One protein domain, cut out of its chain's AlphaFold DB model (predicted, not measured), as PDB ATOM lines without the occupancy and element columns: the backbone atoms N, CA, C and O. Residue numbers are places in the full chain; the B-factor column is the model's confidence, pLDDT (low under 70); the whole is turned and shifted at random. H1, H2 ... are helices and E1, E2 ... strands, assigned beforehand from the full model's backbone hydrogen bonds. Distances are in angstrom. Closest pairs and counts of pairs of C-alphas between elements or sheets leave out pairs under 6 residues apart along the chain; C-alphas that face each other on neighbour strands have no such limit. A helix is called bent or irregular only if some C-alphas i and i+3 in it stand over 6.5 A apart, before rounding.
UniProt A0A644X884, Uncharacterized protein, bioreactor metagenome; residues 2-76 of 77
ATOM      1  N   GLY A   2      46.948  -7.211 134.564       65.19
ATOM      2  CA  GLY A   2      46.162  -5.990 134.274       65.19
ATOM      3  C   GLY A   2      45.427  -5.356 135.467       65.19
ATOM      4  O   GLY A   2      45.501  -4.152 135.645       65.19
ATOM      5  N   GLN A   3      44.822  -6.153 136.359       69.81
ATOM      6  CA  GLN A   3      44.150  -5.626 137.562       69.81
ATOM      7  C   GLN A   3      45.086  -4.803 138.462       69.81
ATOM      8  O   GLN A   3      44.706  -3.721 138.878       69.81
ATOM      9  N   LYS A   4      46.325  -5.264 138.682       74.75
ATOM     10  CA  LYS A   4      47.315  -4.548 139.507       74.75
ATOM     11  C   LYS A   4      47.734  -3.205 138.908       74.75
ATOM     12  O   LYS A   4      48.184  -2.329 139.634       74.75
ATOM     13  N   VAL A   5      47.644  -3.057 137.584       76.38
ATOM     14  CA  VAL A   5      47.927  -1.784 136.909       76.38
ATOM     15  C   VAL A   5      46.807  -0.791 137.202       76.38
ATOM     16  O   VAL A   5      47.093   0.336 137.581       76.38
ATOM     17  N   VAL A   6      45.548  -1.227 137.096       73.19
ATOM     18  CA  VAL A   6      44.380  -0.393 137.424       73.19
ATOM     19  C   VAL A   6      44.367  -0.021 138.899       73.19
ATOM     20  O   VAL A   6      44.186   1.143 139.223       73.19
ATOM     21  N   GLU A   7      44.625  -0.991 139.772       78.88
ATOM     22  CA  GLU A   7      44.723  -0.798 141.221       78.88
ATOM     23  C   GLU A   7      45.756   0.280 141.559       78.88
ATOM     24  O   GLU A   7      45.420   1.258 142.216       78.88
ATOM     25  N   ARG A   8      46.961   0.207 140.969       80.00
ATOM     26  CA  ARG A   8      47.978   1.251 141.153       80.00
ATOM     27  C   ARG A   8      47.554   2.627 140.638       80.00
ATOM     28  O   ARG A   8      47.983   3.629 141.200       80.00
ATOM     29  N   ILE A   9      46.785   2.708 139.552       75.06
ATOM     30  CA  ILE A   9      46.298   3.997 139.034       75.06
ATOM     31  C   ILE A   9      45.244   4.572 139.986       75.06
ATOM     32  O   ILE A   9      45.322   5.747 140.321       75.06
ATOM     33  N   LEU A  10      44.310   3.753 140.477       77.12
ATOM     34  CA  LEU A  10      43.299   4.188 141.445       77.12
ATOM     35  C   LEU A  10      43.929   4.664 142.758       77.12
ATOM     36  O   LEU A  10      43.570   5.735 143.240       77.12
ATOM     37  N   GLU A  11      44.917   3.929 143.280       81.19
ATOM     38  CA  GLU A  11      45.696   4.331 144.459       81.19
ATOM     39  C   GLU A  11      46.399   5.679 144.243       81.19
ATOM     40  O   GLU A  11      46.326   6.559 145.101       81.19
ATOM     41  N   ARG A  12      47.050   5.874 143.085       80.62
ATOM     42  CA  ARG A  12      47.713   7.147 142.744       80.62
ATOM     43  C   ARG A  12      46.734   8.310 142.636       80.62
ATOM     44  O   ARG A  12      47.086   9.428 142.998       80.62
ATOM     45  N   GLU A  13      45.533   8.048 142.141       76.62
ATOM     46  CA  GLU A  13      44.477   9.042 141.966       76.62
ATOM     47  C   GLU A  13      43.601   9.223 143.222       76.62
ATOM     48  O   GLU A  13      42.650  10.007 143.168       76.62
ATOM     49  N   ALA A  14      43.926   8.524 144.323       78.38
ATOM     50  CA  ALA A  14      43.190   8.483 145.591       78.38
ATOM     51  C   ALA A  14      41.699   8.118 145.438       78.38
ATOM     52  O   ALA A  14      40.835   8.647 146.139       78.38
ATOM     53  N   LEU A  15      41.390   7.220 144.499       75.75
ATOM     54  CA  LEU A  15      40.036   6.748 144.220       75.75
ATOM     55  C   LEU A  15      39.791   5.393 144.888       75.75
ATOM     56  O   LEU A  15      40.381   4.388 144.495       75.75
ATOM     57  N   ASP A  16      38.870   5.354 145.847       74.31
ATOM     58  CA  ASP A  16      38.477   4.123 146.540       74.31
ATOM     59  C   ASP A  16      37.367   3.391 145.766       74.31
ATOM     60  O   ASP A  16      36.188   3.403 146.127       74.31
ATOM     61  N   ILE A  17      37.733   2.828 144.609       77.25
ATOM     62  CA  ILE A  17      36.810   2.093 143.735       77.25
ATOM     63  C   ILE A  17      37.073   0.587 143.874       77.25
ATOM     64  O   ILE A  17      38.177   0.128 143.565       77.25
ATOM     65  N   PRO A  18      36.067  -0.223 144.262       76.75
ATOM     66  CA  PRO A  18      36.244  -1.658 144.425       76.75
ATOM     67  C   PRO A  18      36.500  -2.341 143.076       76.75
ATOM     68  O   PRO A  18      35.633  -2.402 142.201       76.75
ATOM     69  N   LEU A  19      37.698  -2.906 142.922       77.69
ATOM     70  CA  LEU A  19      38.082  -3.677 141.744       77.69
ATOM     71  C   LEU A  19      37.750  -5.157 141.926       77.69
ATOM     72  O   LEU A  19      38.248  -5.820 142.836       77.69
ATOM     73  N   ARG A  20      36.976  -5.718 140.993       81.62
ATOM     74  CA  ARG A  20      36.679  -7.152 140.964       81.62
ATOM     75  C   ARG A  20      36.922  -7.731 139.579       81.62
ATOM     76  O   ARG A  20      36.356  -7.276 138.590       81.62
ATOM     77  N   LYS A  21      37.739  -8.781 139.515       82.31
ATOM     78  CA  LYS A  21      37.865  -9.624 138.324       82.31
ATOM     79  C   LYS A  21      36.845 -10.755 138.412       82.31
ATOM     80  O   LYS A  21      36.782 -11.442 139.429       82.31
ATOM     81  N   MET A  22      36.089 -10.972 137.344       83.75
ATOM     82  CA  MET A  22      35.120 -12.065 137.250       83.75
ATOM     83  C   MET A  22      35.032 -12.611 135.826       83.75
ATOM     84  O   MET A  22      35.482 -11.952 134.884       83.75
ATOM     85  N   HIS A  23      34.504 -13.828 135.676       84.44
ATOM     86  CA  HIS A  23      34.225 -14.385 134.355       84.44
ATOM     87  C   HIS A  23      33.049 -13.645 133.716       84.44
ATOM     88  O   HIS A  23      32.161 -13.164 134.421       84.44
ATOM     89  N   ILE A  24      33.017 -13.568 132.386       82.44
ATOM     90  CA  ILE A  24      31.939 -12.863 131.678       82.44
ATOM     91  C   ILE A  24      30.567 -13.505 131.927       82.44
ATOM     92  O   ILE A  24      29.550 -12.821 131.995       82.44
ATOM     93  N   ASP A  25      30.551 -14.816 132.163       83.88
ATOM     94  CA  ASP A  25      29.338 -15.565 132.486       83.88
ATOM     95  C   ASP A  25      28.779 -15.215 133.867       83.88
ATOM     96  O   ASP A  25      27.567 -15.258 134.075       83.88
ATOM     97  N   GLU A  26      29.641 -14.802 134.789       83.88
ATOM     98  CA  GLU A  26      29.281 -14.414 136.154       83.88
ATOM     99  C   GLU A  26      29.147 -12.896 136.314       83.88
ATOM    100  O   GLU A  26      28.930 -12.409 137.425       83.88
ATOM    101  N   LEU A  27      29.291 -12.145 135.218       81.50
ATOM    102  CA  LEU A  27      29.286 -10.693 135.221       81.50
ATOM    103  C   LEU A  27      27.960 -10.168 135.783       81.50
ATOM    104  O   LEU A  27      26.899 -10.311 135.177       81.50
ATOM    105  N   LYS A  28      28.048  -9.548 136.960       81.00
ATOM    106  CA  LYS A  28      26.956  -8.834 137.621       81.00
ATOM    107  C   LYS A  28      27.425  -7.409 137.834       81.00
ATOM    108  O   LYS A  28      28.371  -7.179 138.583       81.00
ATOM    109  N   ALA A  29      26.784  -6.479 137.147       77.75
ATOM    110  CA  ALA A  29      27.148  -5.077 137.161       77.75
ATOM    111  C   ALA A  29      25.887  -4.237 137.349       77.75
ATOM    112  O   ALA A  29      24.826  -4.555 136.806       77.75
ATOM    113  N   SER A  30      26.014  -3.185 138.145       78.25
ATOM    114  CA  SER A  30      24.982  -2.170 138.314       78.25
ATOM    115  C   SER A  30      25.177  -1.068 137.264       78.25
ATOM    116  O   SER A  30      26.244  -0.993 136.651       78.25
ATOM    117  N   PRO A  31      24.199  -0.170 137.061       76.06
ATOM    118  CA  PRO A  31      24.343   0.922 136.097       76.06
ATOM    119  C   PRO A  31      25.544   1.844 136.370       76.06
ATOM    120  O   PRO A  31      26.104   2.438 135.460       76.06
ATOM    121  N   GLN A  32      25.973   1.917 137.632       78.19
ATOM    122  CA  GLN A  32      27.134   2.688 138.088       78.19
ATOM    123  C   GLN A  32      28.446   1.883 138.074       78.19
ATOM    124  O   GLN A  32      29.453   2.314 138.628       78.19
ATOM    125  N   THR A  33      28.458   0.680 137.496       82.50
ATOM    126  CA  THR A  33      29.657  -0.160 137.414       82.50
ATOM    127  C   THR A  33      30.348   0.038 136.068       82.50
ATOM    128  O   THR A  33      29.706  -0.053 135.021       82.50
ATOM    129  N   LEU A  34      31.667   0.247 136.091       82.81
ATOM    130  CA  LEU A  34      32.504   0.234 134.893       82.81
ATOM    131  C   LEU A  34      33.024  -1.183 134.625       82.81
ATOM    132  O   LEU A  34      33.780  -1.744 135.421       82.81
ATOM    133  N   VAL A  35      32.666  -1.743 133.474       85.25
ATOM    134  CA  VAL A  35      33.175  -3.026 132.987       85.25
ATOM    135  C   VAL A  35      34.277  -2.768 131.967       85.25
ATOM    136  O   VAL A  35      34.033  -2.199 130.907       85.25
ATOM    137  N   ILE A  36      35.498  -3.209 132.278       81.88
ATOM    138  CA  ILE A  36      36.645  -3.109 131.369       81.88
ATOM    139  C   ILE A  36      36.925  -4.485 130.766       81.88
ATOM    140  O   ILE A  36      37.283  -5.426 131.481       81.88
ATOM    141  N   SER A  37      36.810  -4.600 129.447       84.06
ATOM    142  CA  SER A  37      37.025  -5.852 128.716       84.06
ATOM    143  C   SER A  37      37.873  -5.651 127.467       84.06
ATOM    144  O   SER A  37      38.032  -4.544 126.956       84.06
ATOM    145  N   LYS A  38      38.431  -6.754 126.954       83.25
ATOM    146  CA  LYS A  38      39.056  -6.744 125.629       83.25
ATOM    147  C   LYS A  38      38.000  -6.538 124.550       83.25
ATOM    148  O   LYS A  38      36.888  -7.029 124.713       83.25
ATOM    149  N   ASN A  39      38.383  -5.940 123.426       83.50
ATOM    150  CA  ASN A  39      37.471  -5.669 122.308       83.50
ATOM    151  C   ASN A  39      36.661  -6.892 121.844       83.50
ATOM    152  O   ASN A  39      35.461  -6.787 121.615       83.50
ATOM    153  N   SER A  40      37.273  -8.080 121.834       84.62
ATOM    154  CA  SER A  40      36.592  -9.340 121.501       84.62
ATOM    155  C   SER A  40      35.519  -9.786 122.503       84.62
ATOM    156  O   SER A  40      34.664 -10.593 122.158       84.62
ATOM    157  N   LEU A  41      35.562  -9.295 123.744       86.06
ATOM    158  CA  LEU A  41      34.651  -9.665 124.833       86.06
ATOM    159  C   LEU A  41      33.659  -8.549 125.186       86.06
ATOM    160  O   LEU A  41      32.665  -8.816 125.857       86.06
ATOM    161  N   THR A  42      33.895  -7.318 124.728       86.81
ATOM    162  CA  THR A  42      33.043  -6.159 125.035       86.81
ATOM    163  C   THR A  42      31.605  -6.361 124.571       86.81
ATOM    164  O   THR A  42      30.677  -6.055 125.313       86.81
ATOM    165  N   GLN A  43      31.400  -6.953 123.394       88.88
ATOM    166  CA  GLN A  43      30.054  -7.229 122.890       88.88
ATOM    167  C   GLN A  43      29.285  -8.198 123.805       88.88
ATOM    168  O   GLN A  43      28.121  -7.964 124.119       88.88
ATOM    169  N   ALA A  44      29.943  -9.255 124.289       88.75
ATOM    170  CA  ALA A  44      29.332 -10.203 125.218       88.75
ATOM    171  C   ALA A  44      29.021  -9.553 126.579       88.75
ATOM    172  O   ALA A  44      27.982  -9.827 127.178       88.75
ATOM    173  N   ALA A  45      29.885  -8.648 127.051       87.44
ATOM    174  CA  ALA A  45      29.677  -7.929 128.304       87.44
ATOM    175  C   ALA A  45      28.477  -6.977 128.200       87.44
ATOM    176  O   ALA A  45      27.629  -6.966 129.093       87.44
ATOM    177  N   GLN A  46      28.360  -6.242 127.091       88.88
ATOM    178  CA  GLN A  46      27.218  -5.372 126.804       88.88
ATOM    179  C   GLN A  46      25.907  -6.151 126.726       88.88
ATOM    180  O   GLN A  46      24.899  -5.699 127.254       88.88
ATOM    181  N   GLN A  47      25.914  -7.341 126.124       89.50
ATOM    182  CA  GLN A  47      24.726  -8.197 126.089       89.50
ATOM    183  C   GLN A  47      24.328  -8.709 127.481       89.50
ATOM    184  O   GLN A  47      23.140  -8.798 127.784       89.50
ATOM    185  N   LYS A  48      25.306  -9.030 128.338       89.00
ATOM    186  CA  LYS A  48      25.080  -9.515 129.711       89.00
ATOM    187  C   LYS A  48      24.560  -8.429 130.649       89.00
ATOM    188  O   LYS A  48      23.625  -8.670 131.408       89.00
ATOM    189  N   VAL A  49      25.200  -7.264 130.640       88.25
ATOM    190  CA  VAL A  49      24.908  -6.154 131.557       88.25
ATOM    191  C   VAL A  49      24.809  -4.841 130.781       88.25
ATOM    192  O   VAL A  49      25.645  -3.956 130.946       88.25
ATOM    193  N   PRO A  50      23.781  -4.669 129.933       86.62
ATOM    194  CA  PRO A  50      23.663  -3.502 129.052       86.62
ATOM    195  C   PRO A  50      23.543  -2.177 129.808       86.62
ATOM    196  O   PRO A  50      23.863  -1.129 129.260       86.62
ATOM    197  N   ALA A  51      23.095  -2.220 131.064       84.88
ATOM    198  CA  ALA A  51      22.958  -1.039 131.905       84.88
ATOM    199  C   ALA A  51      24.297  -0.498 132.434       84.88
ATOM    200  O   ALA A  51      24.353   0.660 132.832       84.88
ATOM    201  N   ALA A  52      25.345  -1.326 132.484       85.81
ATOM    202  CA  ALA A  52      26.655  -0.924 132.989       85.81
ATOM    203  C   ALA A  52      27.418  -0.072 131.966       85.81
ATOM    204  O   ALA A  52      27.164  -0.145 130.762       85.81
ATOM    205  N   VAL A  53      28.403   0.696 132.428       84.88
ATOM    206  CA  VAL A  53      29.302   1.434 131.533       84.88
ATOM    207  C   VAL A  53      30.358   0.464 131.015       84.88
ATOM    208  O   VAL A  53      31.086  -0.143 131.798       84.88
ATOM    209  N   HIS A  54      30.453   0.299 129.695       85.12
ATOM    210  CA  HIS A  54      31.398  -0.633 129.074       85.12
ATOM    211  C   HIS A  54      32.564   0.100 128.452       85.12
ATOM    212  O   HIS A  54      32.378   1.035 127.675       85.12
ATOM    213  N   LEU A  55      33.764  -0.389 128.733       81.25
ATOM    214  CA  LEU A  55      34.977   0.139 128.152       81.25
ATOM    215  C   LEU A  55      35.806  -0.963 127.502       81.25
ATOM    216  O   LEU A  55      36.249  -1.921 128.138       81.25
ATOM    217  N   SER A  56      36.031  -0.775 126.206       82.31
ATOM    218  CA  SER A  56      36.807  -1.679 125.377       82.31
ATOM    219  C   SER A  56      38.275  -1.271 125.325       82.31
ATOM    220  O   SER A  56      38.598  -0.125 125.003       82.31
ATOM    221  N   VAL A  57      39.179  -2.214 125.588       76.94
ATOM    222  CA  VAL A  57      40.624  -2.022 125.400       76.94
ATOM    223  C   VAL A  57      41.227  -3.103 124.510       76.94
ATOM    224  O   VAL A  57      40.796  -4.253 124.512       76.94
ATOM    225  N   ASP A  58      42.279  -2.758 123.776       73.00
ATOM    226  CA  ASP A  58      43.014  -3.727 122.952       73.00
ATOM    227  C   ASP A  58      43.962  -4.577 123.808       73.00
ATOM    228  O   ASP A  58      44.157  -5.769 123.566       73.00
ATOM    229  N   SER A  59      44.510  -3.987 124.876       67.69
ATOM    230  CA  SER A  59      45.387  -4.672 125.819       67.69
ATOM    231  C   SER A  59      45.166  -4.188 127.247       67.69
ATOM    232  O   SER A  59      45.222  -3.000 127.542       67.69
ATOM    233  N   LEU A  60      44.983  -5.150 128.154       65.12
ATOM    234  CA  LEU A  60      44.897  -4.920 129.600       65.12
ATOM    235  C   LEU A  60      46.279  -4.656 130.238       65.12
ATOM    236  O   LEU A  60      46.394  -4.577 131.458       65.12
ATOM    237  N   ILE A  61      47.345  -4.620 129.432       62.50
ATOM    238  CA  ILE A  61      48.733  -4.431 129.883       62.50
ATOM    239  C   ILE A  61      49.202  -3.002 129.592       62.50
ATOM    240  O   ILE A  61      50.015  -2.459 130.331       62.50
ATOM    241  N   THR A  62      48.689  -2.376 128.530       61.12
ATOM    242  CA  THR A  62      49.094  -1.026 128.133       61.12
ATOM    243  C   THR A  62      48.436   0.015 129.034       61.12
ATOM    244  O   THR A  62      47.270   0.369 128.854       61.12
ATOM    245  N   THR A  63      49.214   0.496 130.003       56.16
ATOM    246  CA  THR A  63      48.869   1.472 131.049       56.16
ATOM    247  C   THR A  63      48.217   2.753 130.518       56.16
ATOM    248  O   THR A  63      47.313   3.278 131.158       56.16
ATOM    249  N   SER A  64      48.603   3.221 129.325       61.84
ATOM    250  CA  SER A  64      48.179   4.522 128.786       61.84
ATOM    251  C   SER A  64      46.668   4.666 128.602       61.84
ATOM    252  O   SER A  64      46.137   5.751 128.801       61.84
ATOM    253  N   LYS A  65      45.947   3.586 128.262       63.72
ATOM    254  CA  LYS A  65      44.481   3.663 128.146       63.72
ATOM    255  C   LYS A  65      43.809   3.728 129.517       63.72
ATOM    256  O   LYS A  65      42.789   4.388 129.639       63.72
ATOM    257  N   TYR A  66      44.372   3.106 130.552       66.75
ATOM    258  CA  TYR A  66      43.748   3.085 131.876       66.75
ATOM    259  C   TYR A  66      43.744   4.448 132.564       66.75
ATOM    260  O   TYR A  66      42.753   4.787 133.202       66.75
ATOM    261  N   GLU A  67      44.794   5.250 132.394       65.56
ATOM    262  CA  GLU A  67      44.812   6.623 132.917       65.56
ATOM    263  C   GLU A  67      43.703   7.470 132.277       65.56
ATOM    264  O   GLU A  67      42.950   8.138 132.981       65.56
ATOM    265  N   SER A  68      43.504   7.358 130.957       64.69
ATOM    266  CA  SER A  68      42.397   8.036 130.266       64.69
ATOM    267  C   SER A  68      41.019   7.548 130.728       64.69
ATOM    268  O   SER A  68      40.071   8.327 130.778       64.69
ATOM    269  N   VAL A  69      40.891   6.270 131.082       66.88
ATOM    270  CA  VAL A  69      39.644   5.684 131.602       66.88
ATOM    271  C   VAL A  69      39.316   6.233 132.982       66.88
ATOM    272  O   VAL A  69      38.185   6.641 133.226       66.88
ATOM    273  N   VAL A  70      40.311   6.280 133.868       66.38
ATOM    274  CA  VAL A  70      40.155   6.849 135.209       66.38
ATOM    275  C   VAL A  70      39.865   8.351 135.130       66.38
ATOM    276  O   VAL A  70      39.005   8.839 135.858       66.38
ATOM    277  N   ALA A  71      40.476   9.072 134.187       65.38
ATOM    278  CA  ALA A  71      40.139  10.471 133.922       65.38
ATOM    279  C   ALA A  71      38.676  10.655 133.465       65.38
ATOM    280  O   ALA A  71      37.995  11.560 133.942       65.38
ATOM    281  N   ASN A  72      38.155   9.767 132.609       63.78
ATOM    282  CA  ASN A  72      36.742   9.797 132.207       63.78
ATOM    283  C   ASN A  72      35.791   9.458 133.367       63.78
ATOM    284  O   ASN A  72      34.732  10.073 133.490       63.78
ATOM    285  N   LEU A  73      36.174   8.531 134.253       63.72
ATOM    286  CA  LEU A  73      35.420   8.264 135.482       63.72
ATOM    287  C   LEU A  73      35.339   9.512 136.372       63.72
ATOM    288  O   LEU A  73      34.261   9.829 136.864       63.72
ATOM    289  N   LYS A  74      36.446  10.255 136.521       59.22
ATOM    290  CA  LYS A  74      36.476  11.518 137.282       59.22
ATOM    291  C   LYS A  74      35.583  12.606 136.685       59.22
ATOM    292  O   LYS A  74      35.057  13.417 137.433       59.22
ATOM    293  N   GLN A  75      35.401  12.633 135.366       54.97
ATOM    294  CA  GLN A  75      34.542  13.621 134.699       54.97
ATOM    295  C   GLN A  75      33.041  13.354 134.840       54.97
ATOM    296  O   GLN A  75      32.248  14.231 134.503       54.97
ATOM    297  N   THR A  76      32.644  12.165 135.297       47.53
ATOM    298  CA  THR A  76      31.227  11.786 135.430       47.53
ATOM    299  C   THR A  76      30.752  11.805 136.894       47.53
ATOM    300  O   THR A  76      29.637  11.367 137.172       47.53
TER     301      THR A  76
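This is residues 2 to 76 of the 77 residues of an uncharacterized protein of bioreactor metagenome (UniProt A0A644X884). Two short parallel strands, E1 and E2, lie side by side in the middle, with H2 packed to one side of them and the two tilted helices H1 and H3 together at the other. A long stretch with no named element, residues 13 to 33, runs from H1 over toward H2 and returns to E1. The printed part has 75 residues, with three named helices and two named strands in the order H1, E1, H2, E2, H3; the class is mixed, helices and strands. The whole is compact, with a radius of gyration of the C-alphas of 11.9 A, and spans 32 by 23 by 20 A.

H1, residues 2 to 12, touches H3, residues 63 to 75, with the C-alphas of Val 6 and Tyr 66 closest at 6.6 A. They run the same way at a steep tilt of 51 degrees. E1, residues 34 to 38, and E2, residues 53 to 57, are parallel neighbours, their directions 28 degrees apart. Across this pair N 35 and O 53 are 2.8 A apart and N 37 and O 55 are 3.0 A apart, both within hydrogen-bond range. H2, residues 39 to 48, stands between E1 and E2 in the chain: a strand-helix-strand unit, two parallel neighbour strands with a helix between, its crossover right-handed. The closest C-alphas of H2 and E2 are those of Asn 39 and Ser 56, 5.1 A apart. The closest C-alphas of E2 and H3, those of Val 57 and Lys 65, are 7.4 A apart. H2 is apart from H1 and from H3. In H1 each O i to N i+4 pair is within hydrogen-bond range; in H2 it is 4 of 6 and in H3 8 of 9.

H1 begins at C-alpha 2 (46.162, -5.990, 134.274) and measures 15.7 A from first to last C-alpha. E1 measures 13.3 A from C-alpha 34 (32.504, 0.234, 134.893). H2 measures 14.9 A and is irregular: C-alphas 40 and 43 are 7.0 A apart. E2 also measures 13.3 A. H3, the longest helix, measures 19.1 A and ends at C-alpha 75 (34.542, 13.621, 134.699).

The two C-alphas farthest apart, those of Arg 12 and Gln 47, are 32.3 A apart. The printed part has no cut. The link from H1 to E1, 21 residues, is long; the other three are tight. The mean pLDDT of the printed part is 76.7, and it is under 70 at residues 2 to 3 and 59 to 76, which include H3.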